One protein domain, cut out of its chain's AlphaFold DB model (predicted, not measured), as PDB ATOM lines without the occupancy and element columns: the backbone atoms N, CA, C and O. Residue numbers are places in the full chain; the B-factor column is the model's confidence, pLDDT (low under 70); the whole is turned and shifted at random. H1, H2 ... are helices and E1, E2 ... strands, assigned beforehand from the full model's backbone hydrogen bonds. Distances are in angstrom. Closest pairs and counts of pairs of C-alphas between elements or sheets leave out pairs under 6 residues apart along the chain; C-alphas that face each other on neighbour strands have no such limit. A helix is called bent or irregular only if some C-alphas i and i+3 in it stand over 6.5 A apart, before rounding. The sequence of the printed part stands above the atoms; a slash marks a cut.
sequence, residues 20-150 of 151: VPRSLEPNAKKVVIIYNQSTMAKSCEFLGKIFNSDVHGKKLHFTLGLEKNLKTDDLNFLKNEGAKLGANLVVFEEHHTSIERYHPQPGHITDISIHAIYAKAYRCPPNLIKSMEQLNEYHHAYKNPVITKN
ATOM      1  N   VAL A  20      -4.744  54.898  39.989       67.88
ATOM      2  CA  VAL A  20      -4.776  53.941  41.090       67.88
ATOM      3  C   VAL A  20      -3.766  52.850  40.746       67.88
ATOM      4  O   VAL A  20      -3.817  52.327  39.631       67.88
ATOM      5  N   PRO A  21      -2.851  52.497  41.664       72.94
ATOM      6  CA  PRO A  21      -1.927  51.403  41.421       72.94
ATOM      7  C   PRO A  21      -2.682  50.097  41.169       72.94
ATOM      8  O   PRO A  21      -3.700  49.813  41.809       72.94
ATOM      9  N   ARG A  22      -2.145  49.269  40.274       83.31
ATOM     10  CA  ARG A  22      -2.588  47.894  40.047       83.31
ATOM     11  C   ARG A  22      -2.639  47.144  41.373       83.31
ATOM     12  O   ARG A  22      -1.779  47.314  42.237       83.31
ATOM     13  N   SER A  23      -3.655  46.303  41.539       89.56
ATOM     14  CA  SER A  23      -3.819  45.512  42.759       89.56
ATOM     15  C   SER A  23      -2.725  44.447  42.879       89.56
ATOM     16  O   SER A  23      -2.319  43.847  41.882       89.56
ATOM     17  N   LEU A  24      -2.267  44.185  44.105       92.94
ATOM     18  CA  LEU A  24      -1.353  43.083  44.398       92.94
ATOM     19  C   LEU A  24      -2.138  41.772  44.504       92.94
ATOM     20  O   LEU A  24      -2.997  41.624  45.379       92.94
ATOM     21  N   GLU A  25      -1.811  40.798  43.659       94.25
ATOM     22  CA  GLU A  25      -2.452  39.489  43.699       94.25
ATOM     23  C   GLU A  25      -2.067  38.722  44.987       94.25
ATOM     24  O   GLU A  25      -0.932  38.820  45.472       94.25
ATOM     25  N   PRO A  26      -2.976  37.929  45.592       93.69
ATOM     26  CA  PRO A  26      -2.692  37.238  46.854       93.69
ATOM     27  C   PRO A  26      -1.476  36.298  46.812       93.69
ATOM     28  O   PRO A  26      -0.691  36.260  47.760       93.69
ATOM     29  N   ASN A  27      -1.295  35.566  45.711       92.31
ATOM     30  CA  ASN A  27      -0.151  34.682  45.448       92.31
ATOM     31  C   ASN A  27       1.176  35.444  45.272       92.31
ATOM     32  O   ASN A  27       2.234  34.848  45.469       92.31
ATOM     33  N   ALA A  28       1.124  36.733  44.935       94.38
ATOM     34  CA  ALA A  28       2.278  37.588  44.694       94.38
ATOM     35  C   ALA A  28       2.842  38.232  45.970       94.38
ATOM     36  O   ALA A  28       3.980  38.701  45.985       94.38
ATOM     37  N   LYS A  29       2.104  38.192  47.090       92.88
ATOM     38  CA  LYS A  29       2.542  38.750  48.386       92.88
ATOM     39  C   LYS A  29       3.876  38.186  48.884       92.88
ATOM     40  O   LYS A  29       4.622  38.906  49.541       92.88
ATOM     41  N   LYS A  30       4.169  36.923  48.555       91.12
ATOM     42  CA  LYS A  30       5.398  36.201  48.937       91.12
ATOM     43  C   LYS A  30       6.604  36.481  48.033       91.12
ATOM     44  O   LYS A  30       7.679  35.962  48.306       91.12
ATOM     45  N   VAL A  31       6.427  37.234  46.947       94.31
ATOM     46  CA  VAL A  31       7.529  37.609  46.057       94.31
ATOM     47  C   VAL A  31       8.316  38.742  46.707       94.31
ATOM     48  O   VAL A  31       7.771  39.820  46.977       94.31
ATOM     49  N   VAL A  32       9.597  38.491  46.962       92.50
ATOM     50  CA  VAL A  32      10.534  39.483  47.497       92.50
ATOM     51  C   VAL A  32      11.141  40.271  46.343       92.50
ATOM     52  O   VAL A  32      11.494  39.693  45.319       92.50
ATOM     53  N   ILE A  33      11.262  41.590  46.504       90.81
ATOM     54  CA  ILE A  33      11.952  42.460  45.546       90.81
ATOM     55  C   ILE A  33      13.253  42.939  46.180       90.81
ATOM     56  O   ILE A  33      13.213  43.536  47.255       90.81
ATOM     57  N   ILE A  34      14.376  42.724  45.496       88.81
ATOM     58  CA  ILE A  34      15.678  43.312  45.850       88.81
ATOM     59  C   ILE A  34      16.157  44.257  44.749       88.81
ATOM     60  O   ILE A  34      15.785  44.083  43.589       88.81
ATOM     61  N   TYR A  35      16.979  45.246  45.093       86.00
ATOM     62  CA  TYR A  35      17.397  46.300  44.162       86.00
ATOM     63  C   TYR A  35      18.868  46.179  43.779       86.00
ATOM     64  O   TYR A  35      19.729  46.184  44.648       86.00
ATOM     65  N   ASN A  36      19.156  46.118  42.475       71.25
ATOM     66  CA  ASN A  36      20.503  46.155  41.891       71.25
ATOM     67  C   ASN A  36      21.519  45.176  42.531       71.25
ATOM     68  O   ASN A  36      22.725  45.412  42.553       71.25
ATOM     69  N   GLN A  37      21.022  44.058  43.064       74.19
ATOM     70  CA  GLN A  37      21.793  43.033  43.771       74.19
ATOM     71  C   GLN A  37      21.760  41.701  43.005       74.19
ATOM     72  O   GLN A  37      21.609  40.622  43.579       74.19
ATOM     73  N   SER A  38      21.925  41.745  41.676       69.69
ATOM     74  CA  SER A  38      21.890  40.546  40.816       69.69
ATOM     75  C   SER A  38      22.967  39.514  41.189       69.69
ATOM     76  O   SER A  38      22.819  38.327  40.903       69.69
ATOM     77  N   THR A  39      24.038  39.932  41.873       73.62
ATOM     78  CA  THR A  39      25.076  39.043  42.418       73.62
ATOM     79  C   THR A  39      24.550  38.107  43.500       73.62
ATOM     80  O   THR A  39      25.017  36.973  43.587       73.62
ATOM     81  N   MET A  40      23.563  38.542  44.284       75.00
ATOM     82  CA  MET A  40      22.968  37.732  45.345       75.00
ATOM     83  C   MET A  40      22.108  36.618  44.747       75.00
ATOM     84  O   MET A  40      22.090  35.506  45.266       75.00
ATOM     85  N   ALA A  41      21.479  36.863  43.595       80.38
ATOM     86  CA  ALA A  41      20.632  35.897  42.901       80.38
ATOM     87  C   ALA A  41      21.402  34.816  42.108       80.38
ATOM     88  O   ALA A  41      20.774  33.973  41.474       80.38
ATOM     89  N   LYS A  42      22.747  34.791  42.134       83.00
ATOM     90  CA  LYS A  42      23.561  33.820  41.365       83.00
ATOM     91  C   LYS A  42      23.268  32.356  41.700       83.00
ATOM     92  O   LYS A  42      23.415  31.498  40.838       83.00
ATOM     93  N   SER A  43      22.881  32.074  42.941       87.06
ATOM     94  CA  SER A  43      22.532  30.723  43.404       87.06
ATOM     95  C   SER A  43      21.052  30.380  43.205       87.06
ATOM     96  O   SER A  43      20.595  29.352  43.699       87.06
ATOM     97  N   CYS A  44      20.295  31.241  42.524       92.94
ATOM     98  CA  CYS A  44      18.886  31.042  42.229       92.94
ATOM     99  C   CYS A  44      18.674  30.623  40.772       92.94
ATOM    100  O   CYS A  44      19.434  30.992  39.879       92.94
ATOM    101  N   GLU A  45      17.592  29.894  40.522       96.06
ATOM    102  CA  GLU A  45      17.141  29.564  39.172       96.06
ATOM    103  C   GLU A  45      16.599  30.828  38.496       96.06
ATOM    104  O   GLU A  45      15.711  31.486  39.038       96.06
ATOM    105  N   PHE A  46      17.116  31.181  37.320       95.75
ATOM    106  CA  PHE A  46      16.584  32.288  36.526       95.75
ATOM    107  C   PHE A  46      15.323  31.852  35.772       95.75
ATOM    108  O   PHE A  46      15.349  30.859  35.051       95.75
ATOM    109  N   LEU A  47      14.240  32.619  35.909       97.06
ATOM    110  CA  LEU A  47      12.925  32.275  35.356       97.06
ATOM    111  C   LEU A  47      12.488  33.179  34.202       97.06
ATOM    112  O   LEU A  47      11.652  32.782  33.396       97.06
ATOM    113  N   GLY A  48      13.026  34.396  34.112       96.38
ATOM    114  CA  GLY A  48      12.670  35.312  33.034       96.38
ATOM    115  C   GLY A  48      12.980  36.772  33.324       96.38
ATOM    116  O   GLY A  48      13.354  37.155  34.434       96.38
ATOM    117  N   LYS A  49      12.826  37.600  32.290       95.88
ATOM    118  CA  LYS A  49      12.902  39.061  32.386       95.88
ATOM    119  C   LYS A  49      11.491  39.624  32.532       95.88
ATOM    120  O   LYS A  49      10.571  39.130  31.891       95.88
ATOM    121  N   ILE A  50      11.352  40.668  33.338       94.50
ATOM    122  CA  ILE A  50      10.127  41.447  33.500       94.50
ATOM    123  C   ILE A  50      10.426  42.861  33.001       94.50
ATOM    124  O   ILE A  50      11.443  43.451  33.369       94.50
ATOM    125  N   PHE A  51       9.546  43.389  32.157       91.25
ATOM    126  CA  PHE A  51       9.660  44.726  31.593       91.25
ATOM    127  C   PHE A  51       8.293  45.401  31.600       91.25
ATOM    128  O   PHE A  51       7.297  44.779  31.233       91.25
ATOM    129  N   ASN A  52       8.262  46.668  31.997       84.88
ATOM    130  CA  ASN A  52       7.100  47.529  31.835       84.88
ATOM    131  C   ASN A  52       7.559  48.884  31.323       84.88
ATOM    132  O   ASN A  52       8.518  49.438  31.854       84.88
ATOM    133  N   SER A  53       6.863  49.400  30.319       80.88
ATOM    134  CA  SER A  53       7.038  50.755  29.810       80.88
ATOM    135  C   SER A  53       5.676  51.419  29.791       80.88
ATOM    136  O   SER A  53       4.734  50.863  29.225       80.88
ATOM    137  N   ASP A  54       5.580  52.581  30.417       69.62
ATOM    138  CA  ASP A  54       4.387  53.407  30.451       69.62
ATOM    139  C   ASP A  54       4.710  54.810  29.924       69.62
ATOM    140  O   ASP A  54       5.783  55.374  30.166       69.62
ATOM    141  N   VAL A  55       3.772  55.370  29.166       58.78
ATOM    142  CA  VAL A  55       3.864  56.716  28.603       58.78
ATOM    143  C   VAL A  55       2.785  57.557  29.262       58.78
ATOM    144  O   VAL A  55       1.607  57.499  28.908       58.78
ATOM    145  N   HIS A  56       3.192  58.386  30.216       61.03
ATOM    146  CA  HIS A  56       2.293  59.328  30.863       61.03
ATOM    147  C   HIS A  56       2.178  60.588  29.990       61.03
ATOM    148  O   HIS A  56       3.079  61.429  29.911       61.03
ATOM    149  N   GLY A  57       1.058  60.685  29.267       44.69
ATOM    150  CA  GLY A  57       0.803  61.724  28.273       44.69
ATOM    151  C   GLY A  57       0.519  63.119  28.844       44.69
ATOM    152  O   GLY A  57      -0.079  63.273  29.906       44.69
ATOM    153  N   LYS A  58       0.939  64.129  28.067       46.81
ATOM    154  CA  LYS A  58       0.573  65.559  28.095       46.81
ATOM    155  C   LYS A  58       0.243  66.109  29.492       46.81
ATOM    156  O   LYS A  58      -0.918  66.285  29.850       46.81
ATOM    157  N   LYS A  59       1.285  66.551  30.204       46.84
ATOM    158  CA  LYS A  59       1.165  67.486  31.340       46.84
ATOM    159  C   LYS A  59       0.702  66.884  32.676       46.84
ATOM    160  O   LYS A  59       0.008  67.557  33.435       46.84
ATOM    161  N   LEU A  60       1.173  65.693  33.043       48.34
ATOM    162  CA  LEU A  60       1.334  65.392  34.466       48.34
ATOM    163  C   LEU A  60       2.751  65.768  34.888       48.34
ATOM    164  O   LEU A  60       3.691  64.991  34.769       48.34
ATOM    165  N   HIS A  61       2.891  66.984  35.427       47.47
ATOM    166  CA  HIS A  61       3.882  67.172  36.479       47.47
ATOM    167  C   HIS A  61       3.633  66.052  37.488       47.47
ATOM    168  O   HIS A  61       2.508  65.935  37.984       47.47
ATOM    169  N   PHE A  62       4.642  65.222  37.749       50.16
ATOM    170  CA  PHE A  62       4.633  64.296  38.871       50.16
ATOM    171  C   PHE A  62       4.453  65.137  40.133       50.16
ATOM    172  O   PHE A  62       5.390  65.671  40.716       50.16
ATOM    173  N   THR A  63       3.201  65.383  40.497       47.91
ATOM    174  CA  THR A  63       2.867  65.958  41.787       47.91
ATOM    175  C   THR A  63       3.215  64.894  42.815       47.91
ATOM    176  O   THR A  63       3.051  63.703  42.555       47.91
ATOM    177  N   LEU A  64       3.697  65.310  43.985       42.69
ATOM    178  CA  LEU A  64       4.254  64.458  45.052       42.69
ATOM    179  C   LEU A  64       3.356  63.280  45.526       42.69
ATOM    180  O   LEU A  64       3.788  62.461  46.335       42.69
ATOM    181  N   GLY A  65       2.109  63.172  45.048       46.75
ATOM    182  CA  GLY A  65       1.217  62.022  45.244       46.75
ATOM    183  C   GLY A  65       1.219  60.992  44.103       46.75
ATOM    184  O   GLY A  65       1.017  59.808  44.368       46.75
ATOM    185  N   LEU A  66       1.490  61.401  42.860       57.78
ATOM    186  CA  LEU A  66       1.526  60.507  41.699       57.78
ATOM    187  C   LEU A  66       2.732  59.559  41.762       57.78
ATOM    188  O   LEU A  66       2.593  58.376  41.481       57.78
ATOM    189  N   GLU A  67       3.890  60.046  42.222       60.38
ATOM    190  CA  GLU A  67       5.108  59.233  42.384       60.38
ATOM    191  C   GLU A  67       4.913  58.071  43.364       60.38
ATOM    192  O   GLU A  67       5.389  56.961  43.131       60.38
ATOM    193  N   LYS A  68       4.175  58.300  44.460       61.94
ATOM    194  CA  LYS A  68       3.866  57.243  45.433       61.94
ATOM    195  C   LYS A  68       2.980  56.167  44.816       61.94
ATOM    196  O   LYS A  68       3.247  54.984  45.017       61.94
ATOM    197  N   ASN A  69       1.974  56.569  44.040       71.62
ATOM    198  CA  ASN A  69       1.100  55.628  43.346       71.62
ATOM    199  C   ASN A  69       1.860  54.846  42.274       71.62
ATOM    200  O   ASN A  69       1.664  53.643  42.186       71.62
ATOM    201  N   LEU A  70       2.763  55.486  41.530       74.62
ATOM    202  CA  LEU A  70       3.577  54.822  40.509       74.62
ATOM    203  C   LEU A  70       4.561  53.826  41.109       74.62
ATOM    204  O   LEU A  70       4.632  52.691  40.662       74.62
ATOM    205  N   LYS A  71       5.240  54.188  42.200       78.62
ATOM    206  CA  LYS A  71       6.102  53.240  42.909       78.62
ATOM    207  C   LYS A  71       5.312  52.040  43.434       78.62
ATOM    208  O   LYS A  71       5.771  50.906  43.332       78.62
ATOM    209  N   THR A  72       4.141  52.260  44.032       83.75
ATOM    210  CA  THR A  72       3.288  51.148  44.478       83.75
ATOM    211  C   THR A  72       2.800  50.307  43.300       83.75
ATOM    212  O   THR A  72       2.785  49.082  43.405       83.75
ATOM    213  N   ASP A  73       2.449  50.942  42.186       85.44
ATOM    214  CA  ASP A  73       2.035  50.277  40.954       85.44
ATOM    215  C   ASP A  73       3.145  49.383  40.388       85.44
ATOM    216  O   ASP A  73       2.918  48.194  40.171       85.44
ATOM    217  N   ASP A  74       4.357  49.920  40.247       86.81
ATOM    218  CA  ASP A  74       5.537  49.202  39.771       86.81
ATOM    219  C   ASP A  74       5.852  47.994  40.653       86.81
ATOM    220  O   ASP A  74       6.084  46.894  40.156       86.81
ATOM    221  N   LEU A  75       5.826  48.162  41.978       89.69
ATOM    222  CA  LEU A  75       6.089  47.058  42.901       89.69
ATOM    223  C   LEU A  75       5.013  45.975  42.810       89.69
ATOM    224  O   LEU A  75       5.345  44.788  42.823       89.69
ATOM    225  N   ASN A  76       3.741  46.358  42.708       92.31
ATOM    226  CA  ASN A  76       2.652  45.397  42.557       92.31
ATOM    227  C   ASN A  76       2.759  44.660  41.224       92.31
ATOM    228  O   ASN A  76       2.644  43.437  41.196       92.31
ATOM    229  N   PHE A  77       3.066  45.373  40.141       92.69
ATOM    230  CA  PHE A  77       3.333  44.776  38.841       92.69
ATOM    231  C   PHE A  77       4.478  43.768  38.891       92.69
ATOM    232  O   PHE A  77       4.289  42.616  38.509       92.69
ATOM    233  N   LEU A  78       5.640  44.166  39.411       94.12
ATOM    234  CA  LEU A  78       6.811  43.298  39.501       94.12
ATOM    235  C   LEU A  78       6.523  42.035  40.315       94.12
ATOM    236  O   LEU A  78       6.924  40.941  39.918       94.12
ATOM    237  N   LYS A  79       5.800  42.163  41.435       95.94
ATOM    238  CA  LYS A  79       5.390  41.009  42.241       95.94
ATOM    239  C   LYS A  79       4.416  40.107  41.492       95.94
ATOM    240  O   LYS A  79       4.592  38.891  41.527       95.94
ATOM    241  N   ASN A  80       3.416  40.675  40.822       96.25
ATOM    242  CA  ASN A  80       2.423  39.908  40.072       96.25
ATOM    243  C   ASN A  80       3.077  39.155  38.905       96.25
ATOM    244  O   ASN A  80       2.893  37.947  38.776       96.25
ATOM    245  N   GLU A  81       3.905  39.824  38.100       96.94
ATOM    246  CA  GLU A  81       4.629  39.184  36.995       96.94
ATOM    247  C   GLU A  81       5.643  38.150  37.495       96.94
ATOM    248  O   GLU A  81       5.731  37.048  36.955       96.94
ATOM    249  N   GLY A  82       6.347  38.441  38.591       97.12
ATOM    250  CA  GLY A  82       7.201  37.458  39.253       97.12
ATOM    251  C   GLY A  82       6.417  36.212  39.671       97.12
ATOM    252  O   GLY A  82       6.834  35.089  39.388       97.12
ATOM    253  N   ALA A  83       5.247  36.390  40.284       97.12
ATOM    254  CA  ALA A  83       4.396  35.282  40.700       97.12
ATOM    255  C   ALA A  83       3.885  34.453  39.513       97.12
ATOM    256  O   ALA A  83       3.880  33.223  39.605       97.12
ATOM    257  N   LYS A  84       3.521  35.092  38.392       96.75
ATOM    258  CA  LYS A  84       3.127  34.411  37.143       96.75
ATOM    259  C   LYS A  84       4.247  33.537  36.581       96.75
ATOM    260  O   LYS A  84       3.979  32.441  36.099       96.75
ATOM    261  N   LEU A  85       5.499  33.978  36.709       96.88
ATOM    262  CA  LEU A  85       6.683  33.197  36.331       96.88
ATOM    263  C   LEU A  85       7.036  32.095  37.351       96.88
ATOM    264  O   LEU A  85       7.964  31.314  37.138       96.88
ATOM    265  N   GLY A  86       6.320  32.005  38.477       96.44
ATOM    266  CA  GLY A  86       6.630  31.078  39.565       96.44
ATOM    267  C   GLY A  86       7.875  31.481  40.359       96.44
ATOM    268  O   GLY A  86       8.550  30.615  40.925       96.44
ATOM    269  N   ALA A  87       8.206  32.771  40.361       96.81
ATOM    270  CA  ALA A  87       9.300  33.340  41.126       96.81
ATOM    271  C   ALA A  87       8.903  33.562  42.585       96.81
ATOM    272  O   ALA A  87       7.738  33.774  42.925       96.81
ATOM    273  N   ASN A  88       9.904  33.545  43.454       95.44
ATOM    274  CA  ASN A  88       9.805  34.028  44.831       95.44
ATOM    275  C   ASN A  88      10.785  35.181  45.107       95.44
ATOM    276  O   ASN A  88      10.695  35.808  46.160       95.44
ATOM    277  N   LEU A  89      11.649  35.507  44.139       94.62
ATOM    278  CA  LEU A  89      12.527  36.670  44.140       94.62
ATOM    279  C   LEU A  89      12.427  37.410  42.800       94.62
ATOM    280  O   LEU A  89      12.473  36.794  41.735       94.62
ATOM    281  N   VAL A  90      12.357  38.735  42.850       94.19
ATOM    282  CA  VAL A  90      12.512  39.629  41.703       94.19
ATOM    283  C   VAL A  90      13.650  40.601  41.996       94.19
ATOM    284  O   VAL A  90      13.657  41.286  43.014       94.19
ATOM    285  N   VAL A  91      14.627  40.661  41.099       91.75
ATOM    286  CA  VAL A  91      15.714  41.637  41.152       91.75
ATOM    287  C   VAL A  91      15.326  42.813  40.272       91.75
ATOM    288  O   VAL A  91      15.280  42.680  39.051       91.75
ATOM    289  N   PHE A  92      15.023  43.948  40.893       90.00
ATOM    290  CA  PHE A  92      14.815  45.221  40.215       90.00
ATOM    291  C   PHE A  92      16.183  45.734  39.754       90.00
ATOM    292  O   PHE A  92      17.033  46.048  40.588       90.00
ATOM    293  N   GLU A  93      16.408  45.825  38.444       85.69
ATOM    294  CA  GLU A  93      17.712  46.209  37.886       85.69
ATOM    295  C   GLU A  93      17.760  47.684  37.501       85.69
ATOM    296  O   GLU A  93      18.689  48.394  37.887       85.69
ATOM    297  N   GLU A  94      16.755  48.164  36.771       82.94
ATOM    298  CA  GLU A  94      16.795  49.507  36.206       82.94
ATOM    299  C   GLU A  94      15.426  50.178  36.208       82.94
ATOM    300  O   GLU A  94      14.406  49.562  35.907       82.94
ATOM    301  N   HIS A  95      15.438  51.462  36.560       83.12
ATOM    302  CA  HIS A  95      14.326  52.389  36.428       83.12
ATOM    303  C   HIS A  95      14.799  53.540  35.546       83.12
ATOM    304  O   HIS A  95      15.782  54.222  35.864       83.12
ATOM    305  N   HIS A  96      14.099  53.745  34.444       79.50
ATOM    306  CA  HIS A  96      14.352  54.811  33.504       79.50
ATOM    307  C   HIS A  96      13.157  55.753  33.482       79.50
ATOM    308  O   HIS A  96      12.026  55.333  33.259       79.50
ATOM    309  N   THR A  97      13.428  57.040  33.669       77.06
ATOM    310  CA  THR A  97      12.422  58.079  33.475       77.06
ATOM    311  C   THR A  97      13.011  59.173  32.609       77.06
ATOM    312  O   THR A  97      14.061  59.740  32.933       77.06
ATOM    313  N   SER A  98      12.331  59.481  31.514       76.81
ATOM    314  CA  SER A  98      12.687  60.574  30.617       76.81
ATOM    315  C   SER A  98      11.484  61.467  30.357       76.81
ATOM    316  O   SER A  98      10.334  61.046  30.464       76.81
ATOM    317  N   ILE A  99      11.755  62.737  30.073       78.56
ATOM    318  CA  ILE A  99      10.737  63.712  29.694       78.56
ATOM    319  C   ILE A  99      11.063  64.187  28.292       78.56
ATOM    320  O   ILE A  99      12.021  64.936  28.111       78.56
ATOM    321  N   GLU A 100      10.242  63.794  27.328       79.81
ATOM    322  CA  GLU A 100      10.310  64.309  25.971       79.81
ATOM    323  C   GLU A 100       9.553  65.629  25.886       79.81
ATOM    324  O   GLU A 100       8.338  65.701  26.102       79.81
ATOM    325  N   ARG A 101      10.294  66.696  25.584       79.56
ATOM    326  CA  ARG A 101       9.743  68.041  25.436       79.56
ATOM    327  C   ARG A 101       9.481  68.369  23.973       79.56
ATOM    328  O   ARG A 101      10.413  68.408  23.176       79.56
ATOM    329  N   TYR A 102       8.231  68.703  23.672       76.75
ATOM    330  CA  TYR A 102       7.746  69.116  22.360       76.75
ATOM    331  C   TYR A 102       7.354  70.592  22.349       76.75
ATOM    332  O   TYR A 102       6.692  71.087  23.268       76.75
ATOM    333  N   HIS A 103       7.689  71.268  21.253       79.88
ATOM    334  CA  HIS A 103       7.351  72.664  20.993       79.88
ATOM    335  C   HIS A 103       6.384  72.775  19.804       79.88
ATOM    336  O   HIS A 103       6.800  73.146  18.710       79.88
ATOM    337  N   PRO A 104       5.088  72.448  19.978       73.31
ATOM    338  CA  PRO A 104       4.141  72.449  18.861       73.31
ATOM    339  C   PRO A 104       3.935  73.840  18.241       73.31
ATOM    340  O   PRO A 104       3.618  73.936  17.061       73.31
ATOM    341  N   GLN A 105       4.087  74.911  19.029       78.56
ATOM    342  CA  GLN A 105       3.982  76.313  18.606       78.56
ATOM    343  C   GLN A 105       4.885  77.190  19.499       78.56
ATOM    344  O   GLN A 105       5.167  76.796  20.636       78.56
ATOM    345  N   PRO A 106       5.320  78.386  19.049       76.69
ATOM    346  CA  PRO A 106       6.070  79.319  19.890       76.69
ATOM    347  C   PRO A 106       5.332  79.610  21.204       76.69
ATOM    348  O   PRO A 106       4.155  79.957  21.197       76.69
ATOM    349  N   GLY A 107       6.007  79.432  22.341       76.06
ATOM    350  CA  GLY A 107       5.415  79.617  23.675       76.06
ATOM    351  C   GLY A 107       4.586  78.435  24.203       76.06
ATOM    352  O   GLY A 107       4.240  78.426  25.383       76.06
ATOM    353  N   HIS A 108       4.324  77.407  23.393       74.00
ATOM    354  CA  HIS A 108       3.640  76.191  23.825       74.00
ATOM    355  C   HIS A 108       4.647  75.066  24.064       74.00
ATOM    356  O   HIS A 108       5.398  74.687  23.169       74.00
ATOM    357  N   ILE A 109       4.641  74.518  25.280       75.94
ATOM    358  CA  ILE A 109       5.485  73.389  25.679       75.94
ATOM    359  C   ILE A 109       4.580  72.219  26.049       75.94
ATOM    360  O   ILE A 109       3.641  72.368  26.835       75.94
ATOM    361  N   THR A 110       4.855  71.059  25.466       75.31
ATOM    362  CA  THR A 110       4.254  69.784  25.849       75.31
ATOM    363  C   THR A 110       5.351  68.858  26.341       75.31
ATOM    364  O   THR A 110       6.203  68.459  25.559       75.31
ATOM    365  N   ASP A 111       5.290  68.495  27.617       73.75
ATOM    366  CA  ASP A 111       6.165  67.485  28.202       73.75
ATOM    367  C   ASP A 111       5.413  66.145  28.248       73.75
ATOM    368  O   ASP A 111       4.273  66.073  28.730       73.75
ATOM    369  N   ILE A 112       6.044  65.103  27.709       70.19
ATOM    370  CA  ILE A 112       5.599  63.709  27.766       70.19
ATOM    371  C   ILE A 112       6.579  62.961  28.655       70.19
ATOM    372  O   ILE A 112       7.773  62.957  28.372       70.19
ATOM    373  N   SER A 113       6.090  62.333  29.723       72.88
ATOM    374  CA  SER A 113       6.952  61.501  30.553       72.88
ATOM    375  C   SER A 113       6.901  60.060  30.086       72.88
ATOM    376  O   SER A 113       5.828  59.472  29.969       72.88
ATOM    377  N   ILE A 114       8.075  59.477  29.904       74.50
ATOM    378  CA  ILE A 114       8.265  58.064  29.617       74.50
ATOM    379  C   ILE A 114       8.860  57.427  30.866       74.50
ATOM    380  O   ILE A 114       9.833  57.931  31.430       74.50
ATOM    381  N   HIS A 115       8.249  56.337  31.309       79.25
ATOM    382  CA  HIS A 115       8.629  55.573  32.488       79.25
ATOM    383  C   HIS A 115       8.851  54.123  32.083       79.25
ATOM    384  O   HIS A 115       7.979  53.513  31.474       79.25
ATOM    385  N   ALA A 116      10.005  53.557  32.408       84.25
ATOM    386  CA  ALA A 116      10.305  52.170  32.106       84.25
ATOM    387  C   ALA A 116      11.040  51.496  33.262       84.25
ATOM    388  O   ALA A 116      11.958  52.063  33.853       84.25
ATOM    389  N   ILE A 117      10.662  50.254  33.549       87.94
ATOM    390  CA  ILE A 117      11.293  49.424  34.573       87.94
ATOM    391  C   ILE A 117      11.720  48.079  34.002       87.94
ATOM    392  O   ILE A 117      11.015  47.458  33.202       87.94
ATOM    393  N   TYR A 118      12.875  47.616  34.467       90.69
ATOM    394  CA  TYR A 118      13.483  46.353  34.080       90.69
ATOM    395  C   TYR A 118      13.831  45.547  35.323       90.69
ATOM    396  O   TYR A 118      14.481  46.035  36.253       90.69
ATOM    397  N   ALA A 119      13.426  44.284  35.320       93.06
ATOM    398  CA  ALA A 119      13.702  43.364  36.403       93.06
ATOM    399  C   ALA A 119      13.919  41.936  35.896       93.06
ATOM    400  O   ALA A 119      13.604  41.582  34.756       93.06
ATOM    401  N   LYS A 120      14.446  41.089  36.774       94.69
ATOM    402  CA  LYS A 120      14.659  39.663  36.527       94.69
ATOM    403  C   LYS A 120      14.004  38.830  37.616       94.69
ATOM    404  O   LYS A 120      14.105  39.155  38.795       94.69
ATOM    405  N   ALA A 121      13.345  37.756  37.215       96.62
ATOM    406  CA  ALA A 121      12.613  36.857  38.091       96.62
ATOM    407  C   ALA A 121      13.433  35.596  38.381       96.62
ATOM    408  O   ALA A 121      14.032  35.016  37.469       96.62
ATOM    409  N   TYR A 122      13.433  35.162  39.641       96.06
ATOM    410  CA  TYR A 122      14.213  34.023  40.111       96.06
ATOM    411  C   TYR A 122      13.436  33.120  41.074       96.06
ATOM    412  O   TYR A 122      12.562  33.568  41.826       96.06
ATOM    413  N   ARG A 123      13.822  31.841  41.099       96.19
ATOM    414  CA  ARG A 123      13.459  30.890  42.150       96.19
ATOM    415  C   ARG A 123      14.650  30.627  43.054       96.19
ATOM    416  O   ARG A 123      15.647  30.048  42.633       96.19
ATOM    417  N   CYS A 124      14.537  31.035  44.308       93.81
ATOM    418  CA  CYS A 124      15.580  30.869  45.306       93.81
ATOM    419  C   CYS A 124      15.151  29.898  46.416       93.81
ATOM    420  O   CYS A 124      13.967  29.853  46.775       93.81
ATOM    421  N   PRO A 125      16.101  29.176  47.030       92.00
ATOM    422  CA  PRO A 125      15.872  28.467  48.284       92.00
ATOM    423  C   PRO A 125      15.376  29.411  49.402       92.00
ATOM    424  O   PRO A 125      15.866  30.541  49.504       92.00
ATOM    425  N   PRO A 126      14.442  28.985  50.278       87.50
ATOM    426  CA  PRO A 126      13.841  29.864  51.292       87.50
ATOM    427  C   PRO A 126      14.830  30.504  52.277       87.50
ATOM    428  O   PRO A 126      14.610  31.622  52.736       87.50
ATOM    429  N   ASN A 127      15.918  29.808  52.614       86.00
ATOM    430  CA  ASN A 127      16.979  30.322  53.484       86.00
ATOM    431  C   ASN A 127      17.732  31.496  52.845       86.00
ATOM    432  O   ASN A 127      18.068  32.447  53.542       86.00
ATOM    433  N   LEU A 128      17.950  31.452  51.528       85.62
ATOM    434  CA  LEU A 128      18.654  32.502  50.800       85.62
ATOM    435  C   LEU A 128      17.808  33.780  50.701       85.62
ATOM    436  O   LEU A 128      18.337  34.873  50.875       85.62
ATOM    437  N   ILE A 129      16.491  33.640  50.514       86.12
ATOM    438  CA  ILE A 129      15.560  34.779  50.467       86.12
ATOM    439  C   ILE A 129      15.572  35.575  51.766       86.12
ATOM    440  O   ILE A 129      15.665  36.796  51.717       86.12
ATOM    441  N   LYS A 130      15.514  34.901  52.921       83.31
ATOM    442  CA  LYS A 130      15.527  35.585  54.224       83.31
ATOM    443  C   LYS A 130      16.785  36.433  54.404       83.31
ATOM    444  O   LYS A 130      16.691  37.572  54.847       83.31
ATOM    445  N   SER A 131      17.945  35.899  54.019       80.69
ATOM    446  CA  SER A 131      19.207  36.639  54.078       80.69
ATOM    447  C   SER A 131      19.221  37.826  53.113       80.69
ATOM    448  O   SER A 131      19.698  38.898  53.467       80.69
ATOM    449  N   MET A 132      18.680  37.662  51.902       81.56
ATOM    450  CA  MET A 132      18.588  38.749  50.921       81.56
ATOM    451  C   MET A 132      17.645  39.863  51.370       81.56
ATOM    452  O   MET A 132      17.962  41.030  51.192       81.56
ATOM    453  N   GLU A 133      16.511  39.516  51.973       77.81
ATOM    454  CA  GLU A 133      15.543  40.481  52.496       77.81
ATOM    455  C   GLU A 133      16.148  41.344  53.614       77.81
ATOM    456  O   GLU A 133      15.907  42.547  53.657       77.81
ATOM    457  N   GLN A 134      16.997  40.757  54.464       72.06
ATOM    458  CA  GLN A 134      17.714  41.469  55.531       72.06
ATOM    459  C   GLN A 134      18.811  42.410  55.012       72.06
ATOM    460  O   GLN A 134      19.103  43.418  55.647       72.06
ATOM    461  N   LEU A 135      19.418  42.073  53.873       67.50
ATOM    462  CA  LEU A 135      20.521  42.810  53.243       67.50
ATOM    463  C   LEU A 135      20.049  43.795  52.162       67.50
ATOM    464  O   LEU A 135      20.863  44.467  51.525       67.50
ATOM    465  N   ASN A 136      18.738  43.863  51.931       70.38
ATOM    466  CA  ASN A 136      18.124  44.755  50.962       70.38
ATOM    467  C   ASN A 136      18.094  46.182  51.524       70.38
ATOM    468  O   ASN A 136      17.042  46.706  51.899       70.38
ATOM    469  N   GLU A 137      19.267  46.804  51.626       60.81
ATOM    470  CA  GLU A 137      19.374  48.229  51.902       60.81
ATOM    471  C   GLU A 137      18.666  49.010  50.791       60.81
ATOM    472  O   GLU A 137      18.766  48.708  49.599       60.81
ATOM    473  N   TYR A 138      17.890  50.012  51.201       53.72
ATOM    474  CA  TYR A 138      17.105  50.837  50.297       53.72
ATOM    475  C   TYR A 138      18.030  51.626  49.362       53.72
ATOM    476  O   TYR A 138      18.551  52.679  49.721       53.72
ATOM    477  N   HIS A 139      18.226  51.131  48.143       54.00
ATOM    478  CA  HIS A 139      18.927  51.871  47.102       54.00
ATOM    479  C   HIS A 139      17.977  52.820  46.361       54.00
ATOM    480  O   HIS A 139      16.805  52.510  46.126       54.00
ATOM    481  N   HIS A 140      18.512  53.963  45.922       57.69
ATOM    482  CA  HIS A 140      17.871  54.910  45.001       57.69
ATOM    483  C   HIS A 140      17.722  54.316  43.584       57.69
ATOM    484  O   HIS A 140      18.206  54.883  42.608       57.69
ATOM    485  N   ALA A 141      17.096  53.141  43.456       57.38
ATOM    486  CA  ALA A 141      16.825  52.527  42.159       57.38
ATOM    487  C   ALA A 141      15.932  53.439  41.310       57.38
ATOM    488  O   ALA A 141      16.155  53.566  40.113       57.38
ATOM    489  N   TYR A 142      14.993  54.138  41.954       62.56
ATOM    490  CA  TYR A 142      14.199  55.203  41.353       62.56
ATOM    491  C   TYR A 142      15.080  56.432  41.113       62.56
ATOM    492  O   TYR A 142      15.433  57.159  42.045       62.56
ATOM    493  N   LYS A 143      15.458  56.635  39.851       62.25
ATOM    494  CA  LYS A 143      16.189  57.817  39.388       62.25
ATOM    495  C   LYS A 143      15.225  58.970  39.114       62.25
ATOM    496  O   LYS A 143      14.101  58.748  38.672       62.25
ATOM    497  N   ASN A 144      15.703  60.196  39.327       59.47
ATOM    498  CA  ASN A 144      14.983  61.400  38.917       59.47
ATOM    499  C   ASN A 144      14.862  61.462  37.380       59.47
ATOM    500  O   ASN A 144      15.787  61.026  36.688       59.47
ATOM    501  N   PRO A 145      13.768  62.032  36.845       58.53
ATOM    502  CA  PRO A 145      13.561  62.153  35.407       58.53
ATOM    503  C   PRO A 145      14.628  63.022  34.732       58.53
ATOM    504  O   PRO A 145      15.002  64.081  35.240       58.53
ATOM    505  N   VAL A 146      15.073  62.599  33.547       65.81
ATOM    506  CA  VAL A 146      15.988  63.369  32.691       65.81
ATOM    507  C   VAL A 146      15.201  64.026  31.559       65.81
ATOM    508  O   VAL A 146      14.459  63.355  30.847       65.81
ATOM    509  N   ILE A 147      15.360  65.338  31.369       65.31
ATOM    510  CA  ILE A 147      14.691  66.062  30.276       65.31
ATOM    511  C   ILE A 147      15.474  65.865  28.978       65.31
ATOM    512  O   ILE A 147      16.617  66.311  28.861       65.31
ATOM    513  N   THR A 148      14.832  65.260  27.986       70.12
ATOM    514  CA  THR A 148      15.319  65.138  26.614       70.12
ATOM    515  C   THR A 148      14.549  66.116  25.721       70.12
ATOM    516  O   THR A 148      13.319  66.136  25.665       70.12
ATOM    517  N   LYS A 149      15.275  67.010  25.037       61.03
ATOM    518  CA  LYS A 149      14.677  67.905  24.036       61.03
ATOM    519  C   LYS A 149      14.577  67.156  22.712       61.03
ATOM    520  O   LYS A 149      15.613  66.768  22.182       61.03
ATOM    521  N   ASN A 150      13.366  67.016  22.181       55.94
ATOM    522  CA  ASN A 150      13.160  66.607  20.795       55.94
ATOM    523  C   ASN A 150      12.899  67.876  19.966       55.94
ATOM    524  O   ASN A 150      12.045  68.686  20.332       55.94
TER     525      ASN A 150
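This is residues 20 to 150 of the 151 residues of the protein "Outer membrane lipoprotein" of Legionella cherrii (UniProt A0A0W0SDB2). A long, twisted ribbon of three antiparallel strands, E2, E4 and E3 side by side, makes the length of the model, and helix H2 packs slantwise on one face of it. The hairpin of E3 and E4 reaches to one end with its tip, little H3 sits at the other end, and the short strands E1 and E5 run beside different parts of E3. The printed part has 131 residues, with three named helices and five named strands, which follow each other along the chain as E1, H1, E2, H2, E3, E4, H3 and E5; the class is mixed, helices and strands, and the sheet is branched, with E3 the neighbour of E1 and of E5, both parallel to it, and E4 the neighbour of E2 and of E3, both antiparallel to it. The outline is a rod of 60 by 28 by 24 A, only just loose, close to compact, with a radius of gyration of the C-alphas of 16.9 A.

Start at Val 20; residues 20 to 31 hold no named element. Find C-alpha 32 at (10.534, 39.483, 47.497), where E1, residues 32 to 35, begins. H1, residues 40 to 43, is irregular, with C-alphas 40 and 43 7.3 A apart. E2, residues 45 to 56, spans 34.3 A, and H2, residues 66 to 84, spans 26.5 A. E3, residues 89 to 105, spans 47.9 A; E4 returns over residues 108 to 123, 49.8 A. H3 is residues 126 to 134, and E5, residues 146 to 149, ends at C-alpha 149, (14.677, 67.905, 24.036).

Look first at the hairpin of E3 and E4, antiparallel at 167 degrees, with N 96 and O 116 2.8 A apart, within hydrogen-bond range. On the other side of E4 from E3 is E2, antiparallel to E4 at 168 degrees, with N 50 and O 119 at 2.8 A. On the other side of E3 from E4 are E1, parallel beside residues 89 to 92, with N 90 and O 32 at 2.8 A, and E5, parallel beside residues 98 to 101, with N 148 and O 99 at 2.8 A. H2 is on the sheet at a height of 8.0 A, over E3 and E4, slantwise at 45 degrees to E3 on the local plane; its closest C-alphas to E4 are those of Gly 82 and Ala 121, 5.6 A. H1 is on the opposite face, at a height of 9.0 A. H3 only grazes the sheet with residues 126 to 133; it is close to H1 but not clearly touching, with C-alphas 40 and 132 closest at 7.2 A. In H2 and H3 every O i to N i+4 pair is within hydrogen-bond range; H1 is too short for one.

The C-alphas farthest apart, those of Pro 106 and Asn 127, are 60.4 A apart. The printed part has no cut, and the link from H3 to E5, 11 residues, is long. The mean pLDDT of the printed part is 79.1; look for values under 70 in, among others, residues 54 to 68 and 137 to 147.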